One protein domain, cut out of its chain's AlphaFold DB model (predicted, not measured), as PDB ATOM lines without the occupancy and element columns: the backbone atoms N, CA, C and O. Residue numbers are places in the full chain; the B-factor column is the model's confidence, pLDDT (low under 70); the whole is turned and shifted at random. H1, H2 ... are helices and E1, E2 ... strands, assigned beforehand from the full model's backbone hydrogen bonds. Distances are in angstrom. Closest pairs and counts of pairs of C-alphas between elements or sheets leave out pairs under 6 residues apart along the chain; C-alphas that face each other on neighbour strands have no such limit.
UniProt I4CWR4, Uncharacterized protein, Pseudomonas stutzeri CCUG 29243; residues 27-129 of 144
ATOM      1  N   ASP A  27     110.739 150.169  93.646       92.56
ATOM      2  CA  ASP A  27     111.567 150.500  94.802       92.56
ATOM      3  C   ASP A  27     111.359 151.964  95.218       92.56
ATOM      4  O   ASP A  27     111.483 152.883  94.408       92.56
ATOM      5  N   VAL A  28     111.103 152.183  96.508       91.56
ATOM      6  CA  VAL A  28     111.064 153.514  97.125       91.56
ATOM      7  C   VAL A  28     112.189 153.594  98.142       91.56
ATOM      8  O   VAL A  28     112.123 152.980  99.206       91.56
ATOM      9  N   GLN A  29     113.227 154.361  97.824       90.00
ATOM     10  CA  GLN A  29     114.334 154.593  98.741       90.00
ATOM     11  C   GLN A  29     113.945 155.645  99.780       90.00
ATOM     12  O   GLN A  29     113.685 156.798  99.435       90.00
ATOM     13  N   LEU A  30     113.945 155.263 101.056       87.81
ATOM     14  CA  LEU A  30     113.855 156.236 102.138       87.81
ATOM     15  C   LEU A  30     115.166 157.024 102.237       87.81
ATOM     16  O   LEU A  30     116.253 156.480 102.016       87.81
ATOM     17  N   VAL A  31     115.059 158.301 102.591       84.88
ATOM     18  CA  VAL A  31     116.195 159.212 102.766       84.88
ATOM     19  C   VAL A  31     116.060 159.899 104.119       84.88
ATOM     20  O   VAL A  31     114.955 160.237 104.541       84.88
ATOM     21  N   ASP A  32     117.187 160.075 104.807       84.69
ATOM     22  CA  ASP A  32     117.222 160.719 106.116       84.69
ATOM     23  C   ASP A  32     116.721 162.169 106.056       84.69
ATOM     24  O   ASP A  32     117.137 162.934 105.186       84.69
ATOM     25  N   ASP A  33     115.833 162.521 106.989       85.81
ATOM     26  CA  ASP A  33     115.240 163.846 107.170       85.81
ATOM     27  C   ASP A  33     114.582 164.389 105.885       85.81
ATOM     28  O   ASP A  33     114.514 165.599 105.662       85.81
ATOM     29  N   ALA A  34     114.061 163.489 105.041       87.88
ATOM     30  CA  ALA A  34     113.474 163.827 103.751       87.88
ATOM     31  C   ALA A  34     112.174 163.066 103.453       87.88
ATOM     32  O   ALA A  34     111.891 161.996 103.995       87.88
ATOM     33  N   TYR A  35     111.383 163.654 102.555       91.81
ATOM     34  CA  TYR A  35     110.164 163.066 102.011       91.81
ATOM     35  C   TYR A  35     110.476 162.116 100.855       91.81
ATOM     36  O   TYR A  35     111.189 162.479  99.918       91.81
ATOM     37  N   ALA A  36     109.873 160.932 100.893       92.88
ATOM     38  CA  ALA A  36     109.832 159.987  99.789       92.88
ATOM     39  C   ALA A  36     108.380 159.790  99.331       92.88
ATOM     40  O   ALA A  36     107.495 159.452 100.123       92.88
ATOM     41  N   ALA A  37     108.136 159.997  98.038       94.31
ATOM     42  CA  ALA A  37     106.839 159.739  97.428       94.31
ATOM     43  C   ALA A  37     106.610 158.230  97.271       94.31
ATOM     44  O   ALA A  37     107.522 157.489  96.907       94.31
ATOM     45  N   ILE A  38     105.377 157.781  97.503       93.94
ATOM     46  CA  ILE A  38     104.933 156.409  97.260       93.94
ATOM     47  C   ILE A  38     103.795 156.474  96.238       93.94
ATOM     48  O   ILE A  38     102.609 156.636  96.560       93.94
ATOM     49  N   GLY A  39     104.199 156.366  94.975       92.69
ATOM     50  CA  GLY A  39     103.361 156.653  93.822       92.69
ATOM     51  C   GLY A  39     103.097 158.147  93.642       92.69
ATOM     52  O   GLY A  39     103.413 158.980  94.485       92.69
ATOM     53  N   ASP A  40     102.474 158.478  92.520       91.94
ATOM     54  CA  ASP A  40     102.059 159.838  92.188       91.94
ATOM     55  C   ASP A  40     100.692 159.811  91.468       91.94
ATOM     56  O   ASP A  40     100.089 158.739  91.283       91.94
ATOM     57  N   THR A  41     100.181 160.990  91.101       92.88
ATOM     58  CA  THR A  41      98.938 161.142  90.325       92.88
ATOM     59  C   THR A  41      99.147 161.077  88.809       92.88
ATOM     60  O   THR A  41      98.177 160.906  88.074       92.88
ATOM     61  N   ALA A  42     100.382 161.166  88.314       91.31
ATOM     62  CA  ALA A  42     100.699 161.167  86.885       91.31
ATOM     63  C   ALA A  42     100.849 159.749  86.301       91.31
ATOM     64  O   ALA A  42     100.568 159.514  85.124       91.31
ATOM     65  N   THR A  43     101.254 158.793  87.130       85.38
ATOM     66  CA  THR A  43     101.795 157.496  86.744       85.38
ATOM     67  C   THR A  43     101.012 156.392  87.435       85.38
ATOM     68  O   THR A  43     101.026 156.231  88.658       85.38
ATOM     69  N   ASN A  44     100.320 155.580  86.634       84.00
ATOM     70  CA  ASN A  44      99.603 154.388  87.096       84.00
ATOM     71  C   ASN A  44      98.554 154.653  88.202       84.00
ATOM     72  O   ASN A  44      98.107 153.720  88.874       84.00
ATOM     73  N   ILE A  45      98.110 155.904  88.388       88.25
ATOM     74  CA  ILE A  45      96.957 156.223  89.234       88.25
ATOM     75  C   ILE A  45      95.703 155.521  88.674       88.25
ATOM     76  O   ILE A  45      95.553 155.328  87.466       88.25
ATOM     77  N   ASN A  46      94.778 155.135  89.555       91.06
ATOM     78  CA  ASN A  46      93.645 154.229  89.285       91.06
ATOM     79  C   ASN A  46      94.017 152.744  89.056       91.06
ATOM     80  O   ASN A  46      93.126 151.939  88.788       91.06
ATOM     81  N   LEU A  47      95.283 152.350  89.227       88.94
ATOM     82  CA  LEU A  47      95.709 150.948  89.297       88.94
ATOM     83  C   LEU A  47      96.252 150.631  90.694       88.94
ATOM     84  O   LEU A  47      96.800 151.506  91.362       88.94
ATOM     85  N   ALA A  48      96.079 149.388  91.152       89.44
ATOM     86  CA  ALA A  48      96.753 148.915  92.359       89.44
ATOM     87  C   ALA A  48      98.251 148.756  92.070       89.44
ATOM     88  O   ALA A  48      98.617 148.254  91.005       89.44
ATOM     89  N   ARG A  49      99.093 149.195  93.006       90.56
ATOM     90  CA  ARG A  49     100.549 149.284  92.834       90.56
ATOM     91  C   ARG A  49     101.252 148.621  94.010       90.56
ATOM     92  O   ARG A  49     100.788 148.746  95.143       90.56
ATOM     93  N   GLN A  50     102.349 147.932  93.729       92.06
ATOM     94  CA  GLN A  50     103.212 147.321  94.735       92.06
ATOM     95  C   GLN A  50     104.529 148.079  94.794       92.06
ATOM     96  O   GLN A  50     105.076 148.448  93.757       92.06
ATOM     97  N   PHE A  51     105.023 148.279  96.006       91.50
ATOM     98  CA  PHE A  51     106.263 148.977  96.281       91.50
ATOM     99  C   PHE A  51     107.119 148.153  97.223       91.50
ATOM    100  O   PHE A  51     106.599 147.470  98.107       91.50
ATOM    101  N   ASN A  52     108.424 148.263  97.057       92.00
ATOM    102  CA  ASN A  52     109.402 147.772  98.003       92.00
ATOM    103  C   ASN A  52     110.088 148.991  98.623       92.00
ATOM    104  O   ASN A  52     110.860 149.696  97.978       92.00
ATOM    105  N   ILE A  53     109.733 149.297  99.865       90.50
ATOM    106  CA  ILE A  53     110.257 150.458 100.576       90.50
ATOM    107  C   ILE A  53     111.578 150.040 101.208       90.50
ATOM    108  O   ILE A  53     111.619 149.175 102.085       90.50
ATOM    109  N   LEU A  54     112.658 150.636 100.716       88.75
ATOM    110  CA  LEU A  54     114.021 150.312 101.102       88.75
ATOM    111  C   LEU A  54     114.427 151.107 102.340       88.75
ATOM    112  O   LEU A  54     114.129 152.297 102.468       88.75
ATOM    113  N   ALA A  55     115.126 150.439 103.254       80.00
ATOM    114  CA  ALA A  55     115.640 151.063 104.464       80.00
ATOM    115  C   ALA A  55     116.687 152.153 104.168       80.00
ATOM    116  O   ALA A  55     117.354 152.143 103.133       80.00
ATOM    117  N   ILE A  56     116.858 153.073 105.120       81.75
ATOM    118  CA  ILE A  56     117.946 154.057 105.118       81.75
ATOM    119  C   ILE A  56     119.213 153.372 105.635       81.75
ATOM    120  O   ILE A  56     119.237 152.878 106.770       81.75
ATOM    121  N   ASP A  57     120.269 153.374 104.826       74.94
ATOM    122  CA  ASP A  57     121.573 152.863 105.243       74.94
ATOM    123  C   ASP A  57     122.101 153.649 106.452       74.94
ATOM    124  O   ASP A  57     121.982 154.868 106.538       74.94
ATOM    125  N   ASP A  58     122.665 152.927 107.423       71.56
ATOM    126  CA  ASP A  58     123.320 153.499 108.607       71.56
ATOM    127  C   ASP A  58     122.487 154.461 109.476       71.56
ATOM    128  O   ASP A  58     123.029 155.157 110.337       71.56
ATOM    129  N   ARG A  59     121.151 154.412 109.373       72.00
ATOM    130  CA  ARG A  59     120.264 155.130 110.296       72.00
ATOM    131  C   ARG A  59     120.444 154.639 111.737       72.00
ATOM    132  O   ARG A  59     120.336 153.442 112.023       72.00
ATOM    133  N   GLY A  60     120.720 155.563 112.658       60.28
ATOM    134  CA  GLY A  60     120.739 155.292 114.095       60.28
ATOM    135  C   GLY A  60     119.316 155.273 114.662       60.28
ATOM    136  O   GLY A  60     118.589 156.243 114.494       60.28
ATOM    137  N   GLY A  61     118.908 154.191 115.335       60.47
ATOM    138  CA  GLY A  61     117.529 154.023 115.823       60.47
ATOM    139  C   GLY A  61     116.696 153.010 115.020       60.47
ATOM    140  O   GLY A  61     117.220 152.280 114.190       60.47
ATOM    141  N   VAL A  62     115.405 152.899 115.352       51.25
ATOM    142  CA  VAL A  62     114.589 151.658 115.357       51.25
ATOM    143  C   VAL A  62     114.225 151.016 114.005       51.25
ATOM    144  O   VAL A  62     113.709 149.903 114.028       51.25
ATOM    145  N   VAL A  63     114.503 151.579 112.826       57.81
ATOM    146  CA  VAL A  63     113.979 150.968 111.582       57.81
ATOM    147  C   VAL A  63     115.060 150.764 110.522       57.81
ATOM    148  O   VAL A  63     115.325 151.628 109.700       57.81
ATOM    149  N   LYS A  64     115.651 149.560 110.532       59.25
ATOM    150  CA  LYS A  64     116.496 149.006 109.455       59.25
ATOM    151  C   LYS A  64     115.806 147.839 108.740       59.25
ATOM    152  O   LYS A  64     116.411 146.790 108.550       59.25
ATOM    153  N   ASN A  65     114.522 147.971 108.412       63.25
ATOM    154  CA  ASN A  65     113.793 146.910 107.719       63.25
ATOM    155  C   ASN A  65     113.208 147.460 106.424       63.25
ATOM    156  O   ASN A  65     112.444 148.421 106.468       63.25
ATOM    157  N   SER A  66     113.558 146.838 105.300       81.19
ATOM    158  CA  SER A  66     112.823 147.016 104.050       81.19
ATOM    159  C   SER A  66     111.481 146.299 104.158       81.19
ATOM    160  O   SER A  66     111.392 145.236 104.784       81.19
ATOM    161  N   PHE A  67     110.435 146.869 103.576       85.12
ATOM    162  CA  PHE A  67     109.100 146.286 103.626       85.12
ATOM    163  C   PHE A  67     108.353 146.476 102.316       85.12
ATOM    164  O   PHE A  67     108.482 147.487 101.632       85.12
ATOM    165  N   GLU A  68     107.522 145.494 101.991       88.88
ATOM    166  CA  GLU A  68     106.629 145.567 100.846       88.88
ATOM    167  C   GLU A  68     105.354 146.321 101.233       88.88
ATOM    168  O   GLU A  68     104.770 146.102 102.298       88.88
ATOM    169  N   ALA A  69     104.894 147.197 100.347       87.12
ATOM    170  CA  ALA A  69     103.646 147.925 100.491       87.12
ATOM    171  C   ALA A  69     102.787 147.746  99.239       87.12
ATOM    172  O   ALA A  69     103.280 147.697  98.117       87.12
ATOM    173  N   THR A  70     101.470 147.672  99.424       90.88
ATOM    174  CA  THR A  70     100.513 147.726  98.315       90.88
ATOM    175  C   THR A  70      99.616 148.932  98.507       90.88
ATOM    176  O   THR A  70      98.908 149.030  99.509       90.88
ATOM    177  N   LEU A  71      99.615 149.837  97.532       90.81
ATOM    178  CA  LEU A  71      98.651 150.927  97.488       90.81
ATOM    179  C   LEU A  71      97.455 150.491  96.654       90.81
ATOM    180  O   LEU A  71      97.589 150.002  95.526       90.81
ATOM    181  N   SER A  72      96.268 150.701  97.221       91.19
ATOM    182  CA  SER A  72      95.019 150.527  96.489       91.19
ATOM    183  C   SER A  72      94.994 151.431  95.260       91.19
ATOM    184  O   SER A  72      95.612 152.501  95.227       91.19
ATOM    185  N   ALA A  73      94.213 151.025  94.261       89.94
ATOM    186  CA  ALA A  73      93.899 151.898  93.145       89.94
ATOM    187  C   ALA A  73      93.394 153.247  93.672       89.94
ATOM    188  O   ALA A  73      92.605 153.282  94.619       89.94
ATOM    189  N   ASN A  74      93.800 154.335  93.012       94.88
ATOM    190  CA  ASN A  74      93.380 155.713  93.309       94.88
ATOM    191  C   ASN A  74      94.047 156.371  94.521       94.88
ATOM    192  O   ASN A  74      93.670 157.496  94.829       94.88
ATOM    193  N   VAL A  75      94.967 155.712  95.229       96.19
ATOM    194  CA  VAL A  75      95.628 156.275  96.420       96.19
ATOM    195  C   VAL A  75      97.066 156.644  96.099       96.19
ATOM    196  O   VAL A  75      97.776 155.830  95.515       96.19
ATOM    197  N   VAL A  76      97.485 157.835  96.514       95.81
ATOM    198  CA  VAL A  76      98.885 158.271  96.588       95.81
ATOM    199  C   VAL A  76      99.265 158.363  98.060       95.81
ATOM    200  O   VAL A  76      98.420 158.704  98.896       95.81
ATOM    201  N   ALA A  77     100.511 158.034  98.378       96.12
ATOM    202  CA  ALA A  77     101.047 158.209  99.713       96.12
ATOM    203  C   ALA A  77     102.439 158.841  99.665       96.12
ATOM    204  O   ALA A  77     103.076 158.926  98.619       96.12
ATOM    205  N   GLY A  78     102.900 159.269 100.827       94.62
ATOM    206  CA  GLY A  78     104.237 159.772 101.050       94.62
ATOM    207  C   GLY A  78     104.692 159.424 102.450       94.62
ATOM    208  O   GLY A  78     103.868 159.217 103.345       94.62
ATOM    209  N   ILE A  79     105.999 159.333 102.635       92.62
ATOM    210  CA  ILE A  79     106.614 158.992 103.912       92.62
ATOM    211  C   ILE A  79     107.771 159.944 104.194       92.62
ATOM    212  O   ILE A  79     108.547 160.274 103.302       92.62
ATOM    213  N   ILE A  80     107.879 160.387 105.442       90.19
ATOM    214  CA  ILE A  80     109.028 161.131 105.956       90.19
ATOM    215  C   ILE A  80     109.625 160.316 107.088       90.19
ATOM    216  O   ILE A  80     108.913 159.931 108.017       90.19
ATOM    217  N   ASP A  81     110.934 160.102 107.038       86.44
ATOM    218  CA  ASP A  81     111.688 159.570 108.164       86.44
ATOM    219  C   ASP A  81     112.583 160.676 108.738       86.44
ATOM    220  O   ASP A  81     113.553 161.101 108.118       86.44
ATOM    221  N   ASN A  82     112.248 161.163 109.932       82.75
ATOM    222  CA  ASN A  82     112.931 162.273 110.585       82.75
ATOM    223  C   ASN A  82     113.821 161.764 111.728       82.75
ATOM    224  O   ASN A  82     113.322 161.371 112.790       82.75
ATOM    225  N   ALA A  83     115.139 161.756 111.512       77.50
ATOM    226  CA  ALA A  83     116.111 161.187 112.448       77.50
ATOM    227  C   ALA A  83     116.248 162.098 113.649       77.50
ATOM    228  O   ALA A  83     116.302 161.635 114.787       77.50
ATOM    229  N   THR A  84     116.241 163.402 113.377       78.38
ATOM    230  CA  THR A  84     116.392 164.451 114.377       78.38
ATOM    231  C   THR A  84     115.359 164.312 115.501       78.38
ATOM    232  O   THR A  84     115.693 164.449 116.677       78.38
ATOM    233  N   ASN A  85     114.112 163.975 115.165       75.31
ATOM    234  CA  ASN A  85     113.026 163.778 116.124       75.31
ATOM    235  C   ASN A  85     112.753 162.297 116.448       75.31
ATOM    236  O   ASN A  85     111.895 162.022 117.292       75.31
ATOM    237  N   ASN A  86     113.459 161.358 115.804       79.69
ATOM    238  CA  ASN A  86     113.220 159.911 115.856       79.69
ATOM    239  C   ASN A  86     111.749 159.554 115.543       79.69
ATOM    240  O   ASN A  86     111.074 158.873 116.323       79.69
ATOM    241  N   ARG A  87     111.221 160.084 114.428       83.94
ATOM    242  CA  ARG A  87     109.813 159.934 114.015       83.94
ATOM    243  C   ARG A  87     109.692 159.506 112.563       83.94
ATOM    244  O   ARG A  87     110.414 160.001 111.711       83.94
ATOM    245  N   ILE A  88     108.679 158.689 112.290       87.94
ATOM    246  CA  ILE A  88     108.211 158.409 110.934       87.94
ATOM    247  C   ILE A  88     106.819 159.015 110.783       87.94
ATOM    248  O   ILE A  88     105.980 158.886 111.680       87.94
ATOM    249  N   GLY A  89     106.593 159.686 109.659       90.56
ATOM    250  CA  GLY A  89     105.305 160.225 109.243       90.56
ATOM    251  C   GLY A  89     104.873 159.620 107.925       90.56
ATOM    252  O   GLY A  89     105.699 159.435 107.041       90.56
ATOM    253  N   VAL A  90     103.585 159.338 107.782       92.88
ATOM    254  CA  VAL A  90     102.988 158.907 106.518       92.88
ATOM    255  C   VAL A  90     101.816 159.817 106.206       92.88
ATOM    256  O   VAL A  90     101.009 160.092 107.089       92.88
ATOM    257  N   VAL A  91     101.712 160.256 104.956       95.75
ATOM    258  CA  VAL A  91     100.562 160.978 104.409       95.75
ATOM    259  C   VAL A  91      99.948 160.164 103.287       95.75
ATOM    260  O   VAL A  91     100.646 159.461 102.561       95.75
ATOM    261  N   SER A  92      98.629 160.220 103.151       96.38
ATOM    262  CA  SER A  92      97.921 159.560 102.064       96.38
ATOM    263  C   SER A  92      96.661 160.309 101.660       96.38
ATOM    264  O   SER A  92      95.997 160.958 102.472       96.38
ATOM    265  N   GLY A  93      96.311 160.174 100.389       96.94
ATOM    266  CA  GLY A  93      95.151 160.808  99.787       96.94
ATOM    267  C   GLY A  93      94.677 160.014  98.583       96.94
ATOM    268  O   GLY A  93      95.453 159.319  97.924       96.94
ATOM    269  N   SER A  94      93.377 160.085  98.298       96.69
ATOM    270  CA  SER A  94      92.793 159.410  97.139       96.69
ATOM    271  C   SER A  94      92.332 160.399  96.079       96.69
ATOM    272  O   SER A  94      91.643 161.360  96.405       96.69
ATOM    273  N   ASN A  95      92.575 160.091  94.802       96.56
ATOM    274  CA  ASN A  95      92.046 160.867  93.678       96.56
ATOM    275  C   ASN A  95      90.530 160.696  93.462       96.56
ATOM    276  O   ASN A  95      89.964 161.264  92.528       96.56
ATOM    277  N   LYS A  96      89.864 159.908  94.320       95.69
ATOM    278  CA  LYS A  96      88.398 159.824  94.461       95.69
ATOM    279  C   LYS A  96      87.910 160.329  95.826       95.69
ATOM    280  O   LYS A  96      86.705 160.490  96.018       95.69
ATOM    281  N   GLY A  97      88.823 160.533  96.773       95.88
ATOM    282  CA  GLY A  97      88.545 160.972  98.136       95.88
ATOM    283  C   GLY A  97      88.750 162.473  98.295       95.88
ATOM    284  O   GLY A  97      89.421 163.103  97.492       95.88
ATOM    285  N   ARG A  98      88.165 163.057  99.340       96.69
ATOM    286  CA  ARG A  98      88.184 164.513  99.569       96.69
ATOM    287  C   ARG A  98      88.960 164.924 100.814       96.69
ATOM    288  O   ARG A  98      88.861 166.066 101.230       96.69
ATOM    289  N   VAL A  99      89.665 163.995 101.439       96.69
ATOM    290  CA  VAL A  99      90.376 164.224 102.696       96.69
ATOM    291  C   VAL A  99      91.762 163.610 102.626       96.69
ATOM    292  O   VAL A  99      91.927 162.523 102.063       96.69
ATOM    293  N   VAL A 100      92.730 164.321 103.193       96.50
ATOM    294  CA  VAL A 100      94.095 163.840 103.389       96.50
ATOM    295  C   VAL A 100      94.186 163.239 104.783       96.50
ATOM    296  O   VAL A 100      93.647 163.790 105.747       96.50
ATOM    297  N   PHE A 101      94.849 162.094 104.884       95.56
ATOM    298  CA  PHE A 101      95.129 161.447 106.154       95.56
ATOM    299  C   PHE A 101      96.621 161.426 106.405       95.56
ATOM    300  O   PHE A 101      97.388 161.066 105.512       95.56
ATOM    301  N   THR A 102      97.019 161.727 107.633       94.56
ATOM    302  CA  THR A 102      98.392 161.551 108.091       94.56
ATOM    303  C   THR A 102      98.444 160.620 109.294       94.56
ATOM    304  O   THR A 102      97.437 160.332 109.947       94.56
ATOM    305  N   GLY A 103      99.632 160.112 109.582       90.69
ATOM    306  CA  GLY A 103      99.927 159.407 110.816       90.69
ATOM    307  C   GLY A 103     101.389 159.590 111.180       90.69
ATOM    308  O   GLY A 103     102.259 159.517 110.315       90.69
ATOM    309  N   SER A 104     101.657 159.809 112.465       88.75
ATOM    310  CA  SER A 104     103.009 159.867 113.017       88.75
ATOM    311  C   SER A 104     103.226 158.730 114.013       88.75
ATOM    312  O   SER A 104     102.331 158.402 114.799       88.75
ATOM    313  N   SER A 105     104.432 158.160 114.031       83.44
ATOM    314  CA  SER A 105     104.817 157.084 114.954       83.44
ATOM    315  C   SER A 105     104.682 157.456 116.439       83.44
ATOM    316  O   SER A 105     104.513 156.565 117.267       83.44
ATOM    317  N   VAL A 106     104.698 158.749 116.790       74.06
ATOM    318  CA  VAL A 106     104.466 159.236 118.167       74.06
ATOM    319  C   VAL A 106     102.978 159.415 118.475       74.06
ATOM    320  O   VAL A 106     102.554 159.195 119.608       74.06
ATOM    321  N   GLY A 107     102.175 159.791 117.479       63.72
ATOM    322  CA  GLY A 107     100.734 159.990 117.641       63.72
ATOM    323  C   GLY A 107      99.939 158.696 117.756       63.72
ATOM    324  O   GLY A 107      98.810 158.727 118.245       63.72
ATOM    325  N   GLY A 108     100.491 157.576 117.269       65.25
ATOM    326  CA  GLY A 108      99.853 156.251 117.277       65.25
ATOM    327  C   GLY A 108      98.485 156.194 116.581       65.25
ATOM    328  O   GLY A 108      97.784 155.189 116.677       65.25
ATOM    329  N   SER A 109      98.082 157.273 115.912       73.38
ATOM    330  CA  SER A 109      96.745 157.503 115.386       73.38
ATOM    331  C   SER A 109      96.836 158.034 113.963       73.38
ATOM    332  O   SER A 109      97.739 158.794 113.616       73.38
ATOM    333  N   VAL A 110      95.885 157.600 113.139       88.25
ATOM    334  CA  VAL A 110      95.645 158.162 111.811       88.25
ATOM    335  C   VAL A 110      94.702 159.344 111.988       88.25
ATOM    336  O   VAL A 110      93.626 159.192 112.569       88.25
ATOM    337  N   SER A 111      95.108 160.511 111.504       91.44
ATOM    338  CA  SER A 111      94.358 161.758 111.617       91.44
ATOM    339  C   SER A 111      93.952 162.262 110.244       91.44
ATOM    340  O   SER A 111      94.712 162.167 109.287       91.44
ATOM    341  N   GLN A 112      92.742 162.807 110.146       93.00
ATOM    342  CA  GLN A 112      92.367 163.625 109.000       93.00
ATOM    343  C   GLN A 112      93.021 165.003 109.152       93.00
ATOM    344  O   GLN A 112      92.909 165.598 110.224       93.00
ATOM    345  N   CYS A 113      93.649 165.510 108.093       89.31
ATOM    346  CA  CYS A 113      94.286 166.827 108.083       89.31
ATOM    347  C   CYS A 113      93.639 167.763 107.071       89.31
ATOM    348  O   CYS A 113      93.169 167.316 106.019       89.31
ATOM    349  N   GLY A 114      93.657 169.053 107.403       89.88
ATOM    350  CA  GLY A 114      93.099 170.115 106.582       89.88
ATOM    351  C   GLY A 114      91.587 170.023 106.353       89.88
ATOM    352  O   GLY A 114      90.868 169.150 106.862       89.88
ATOM    353  N   ASP A 115      91.113 170.966 105.544       93.19
ATOM    354  CA  ASP A 115      89.739 171.008 105.059       93.19
ATOM    355  C   ASP A 115      89.475 169.949 103.980       93.19
ATOM    356  O   ASP A 115      90.374 169.395 103.346       93.19
ATOM    357  N   GLN A 116      88.193 169.667 103.737       94.75
ATOM    358  CA  GLN A 116      87.813 168.780 102.643       94.75
ATOM    359  C   GLN A 116      88.066 169.441 101.288       94.75
ATOM    360  O   GLN A 116      87.543 170.517 101.012       94.75
ATOM    361  N   VAL A 117      88.736 168.728 100.386       95.56
ATOM    362  CA  VAL A 117      88.983 169.177  99.013       95.56
ATOM    363  C   VAL A 117      87.671 169.333  98.246       95.56
ATOM    364  O   VAL A 117      86.759 168.499  98.338       95.56
ATOM    365  N   ASP A 118      87.564 170.393  97.451       95.88
ATOM    366  CA  ASP A 118      86.415 170.620  96.582       95.88
ATOM    367  C   ASP A 118      86.248 169.509  95.544       95.88
ATOM    368  O   ASP A 118      87.204 169.008  94.956       95.88
ATOM    369  N   LYS A 119      84.994 169.146  95.259       92.69
ATOM    370  CA  LYS A 119      84.668 168.053  94.327       92.69
ATOM    371  C   LYS A 119      85.156 168.304  92.889       92.69
ATOM    372  O   LYS A 119      85.253 167.357  92.116       92.69
ATOM    373  N   GLY A 120      85.401 169.563  92.522       94.06
ATOM    374  CA  GLY A 120      85.896 169.956  91.200       94.06
ATOM    375  C   GLY A 120      87.420 170.027  91.083       94.06
ATOM    376  O   GLY A 120      87.907 170.293  89.989       94.06
ATOM    377  N   ALA A 121      88.163 169.824  92.176       95.44
ATOM    378  CA  ALA A 121      89.619 169.897  92.152       95.44
ATOM    379  C   ALA A 121      90.226 168.724  91.367       95.44
ATOM    380  O   ALA A 121      89.764 167.582  91.467       95.44
ATOM    381  N   THR A 122      91.286 169.000  90.610       94.50
ATOM    382  CA  THR A 122      92.083 167.962  89.947       94.50
ATOM    383  C   THR A 122      92.709 167.044  90.995       94.50
ATOM    384  O   THR A 122      93.217 167.521  92.003       94.50
ATOM    385  N   ASP A 123      92.631 165.729  90.771       94.69
ATOM    386  CA  ASP A 123      93.166 164.665  91.639       94.69
ATOM    387  C   ASP A 123      92.713 164.677  93.111       94.69
ATOM    388  O   ASP A 123      93.205 163.882  93.914       94.69
ATOM    389  N   LEU A 124      91.726 165.509  93.458       97.00
ATOM    390  CA  LEU A 124      91.126 165.636  94.787       97.00
ATOM    391  C   LEU A 124      92.177 165.569  95.916       97.00
ATOM    392  O   LEU A 124      93.163 166.298  95.885       97.00
ATOM    393  N   ALA A 125      91.991 164.702  96.917       97.06
ATOM    394  CA  ALA A 125      92.923 164.593  98.035       97.06
ATOM    395  C   ALA A 125      94.296 164.028  97.654       97.06
ATOM    396  O   ALA A 125      95.259 164.300  98.358       97.06
ATOM    397  N   ALA A 126      94.416 163.254  96.570       96.69
ATOM    398  CA  ALA A 126      95.727 162.766  96.132       96.69
ATOM    399  C   ALA A 126      96.629 163.904  95.628       96.69
ATOM    400  O   ALA A 126      97.842 163.797  95.749       96.69
ATOM    401  N   GLY A 127      96.045 164.993  95.115       94.94
ATOM    402  CA  GLY A 127      96.790 166.180  94.687       94.94
ATOM    403  C   GLY A 127      97.376 167.013  95.833       94.94
ATOM    404  O   GLY A 127      98.147 167.924  95.565       94.94
ATOM    405  N   LEU A 128      97.017 166.709  97.084       95.69
ATOM    406  CA  LEU A 128      97.531 167.368  98.292       95.69
ATOM    407  C   LEU A 128      98.497 166.471  99.085       95.69
ATOM    408  O   LEU A 128      98.778 166.733 100.250       95.69
ATOM    409  N   VAL A 129      98.940 165.357  98.494       96.38
ATOM    410  CA  VAL A 129      99.907 164.446  99.116       96.38
ATOM    411  C   VAL A 129     101.310 164.887  98.718       96.38
ATOM    412  O   VAL A 129     101.804 164.527  97.650       96.38
TER     413      VAL A 129
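Overview. This is residues 27 to 129 of the 144 residues of an uncharacterized protein of Pseudomonas stutzeri CCUG 29243 (UniProt I4CWR4). A strongly twisted five-stranded sheet forms the body; a smaller three-stranded sheet sits at its E2 and E5 side with few contacts, and the short helix H1 covers part of E6 on one face. The 103 printed residues include eight strands, E1 to E8, then H1. The large sheet, E2 - E5 - E6 - E7 - E8, is antiparallel; the small one, E1 - E3 - E4, is mixed. The class is mostly strand, with 49 residues in named elements, under half; the whole is compact, radius of gyration of the C-alphas 14.0 A, but elongated, 44 by 26 by 18 A.

Arrangement. E1, residues 27 to 29, is parallel to E3, residues 49 to 54 (N 28 to O 52, 2.9 A). E2, residues 34 to 38, is antiparallel to E5, residues 75 to 82 (N 36 to O 79, 2.8 A). The closest C-alphas of E1 and E2, Val 28 and Ile 38, are 6.8 A apart. E3 forms a hairpin with E4, residues 67 to 71 (N 51 to O 69, 2.8 A). E5, E6 (87 to 94), E7 (100 to 104) and E8 (110 to 113) make a meander, each strand the antiparallel neighbour of the one before: N 78 to O 91, 2.9 A; N 92 to O 101, 2.8 A; N 111 to O 102, 2.8 A. H1, residues 124 to 128, is on this sheet over E6, height 6.0 A; its O i to N i+4 pairs within range are 0 of 1, O i to N i+3 2 of 2.

Along the chain. E1 begins at C-alpha 27 (111.567, 150.500, 94.802). E5 measures 23.2 A, E6 24.0 A and E3 15.8 A. H1 ends at C-alpha 128 (97.531, 167.368, 98.292).

Size, cuts and confidence. The farthest C-alphas, Asp 58 and Gly 120, are 44.4 A apart. The printed part has no cut. The E3 to E4 link is long. Residues 60 to 65 and 107 to 108 have pLDDT under 70.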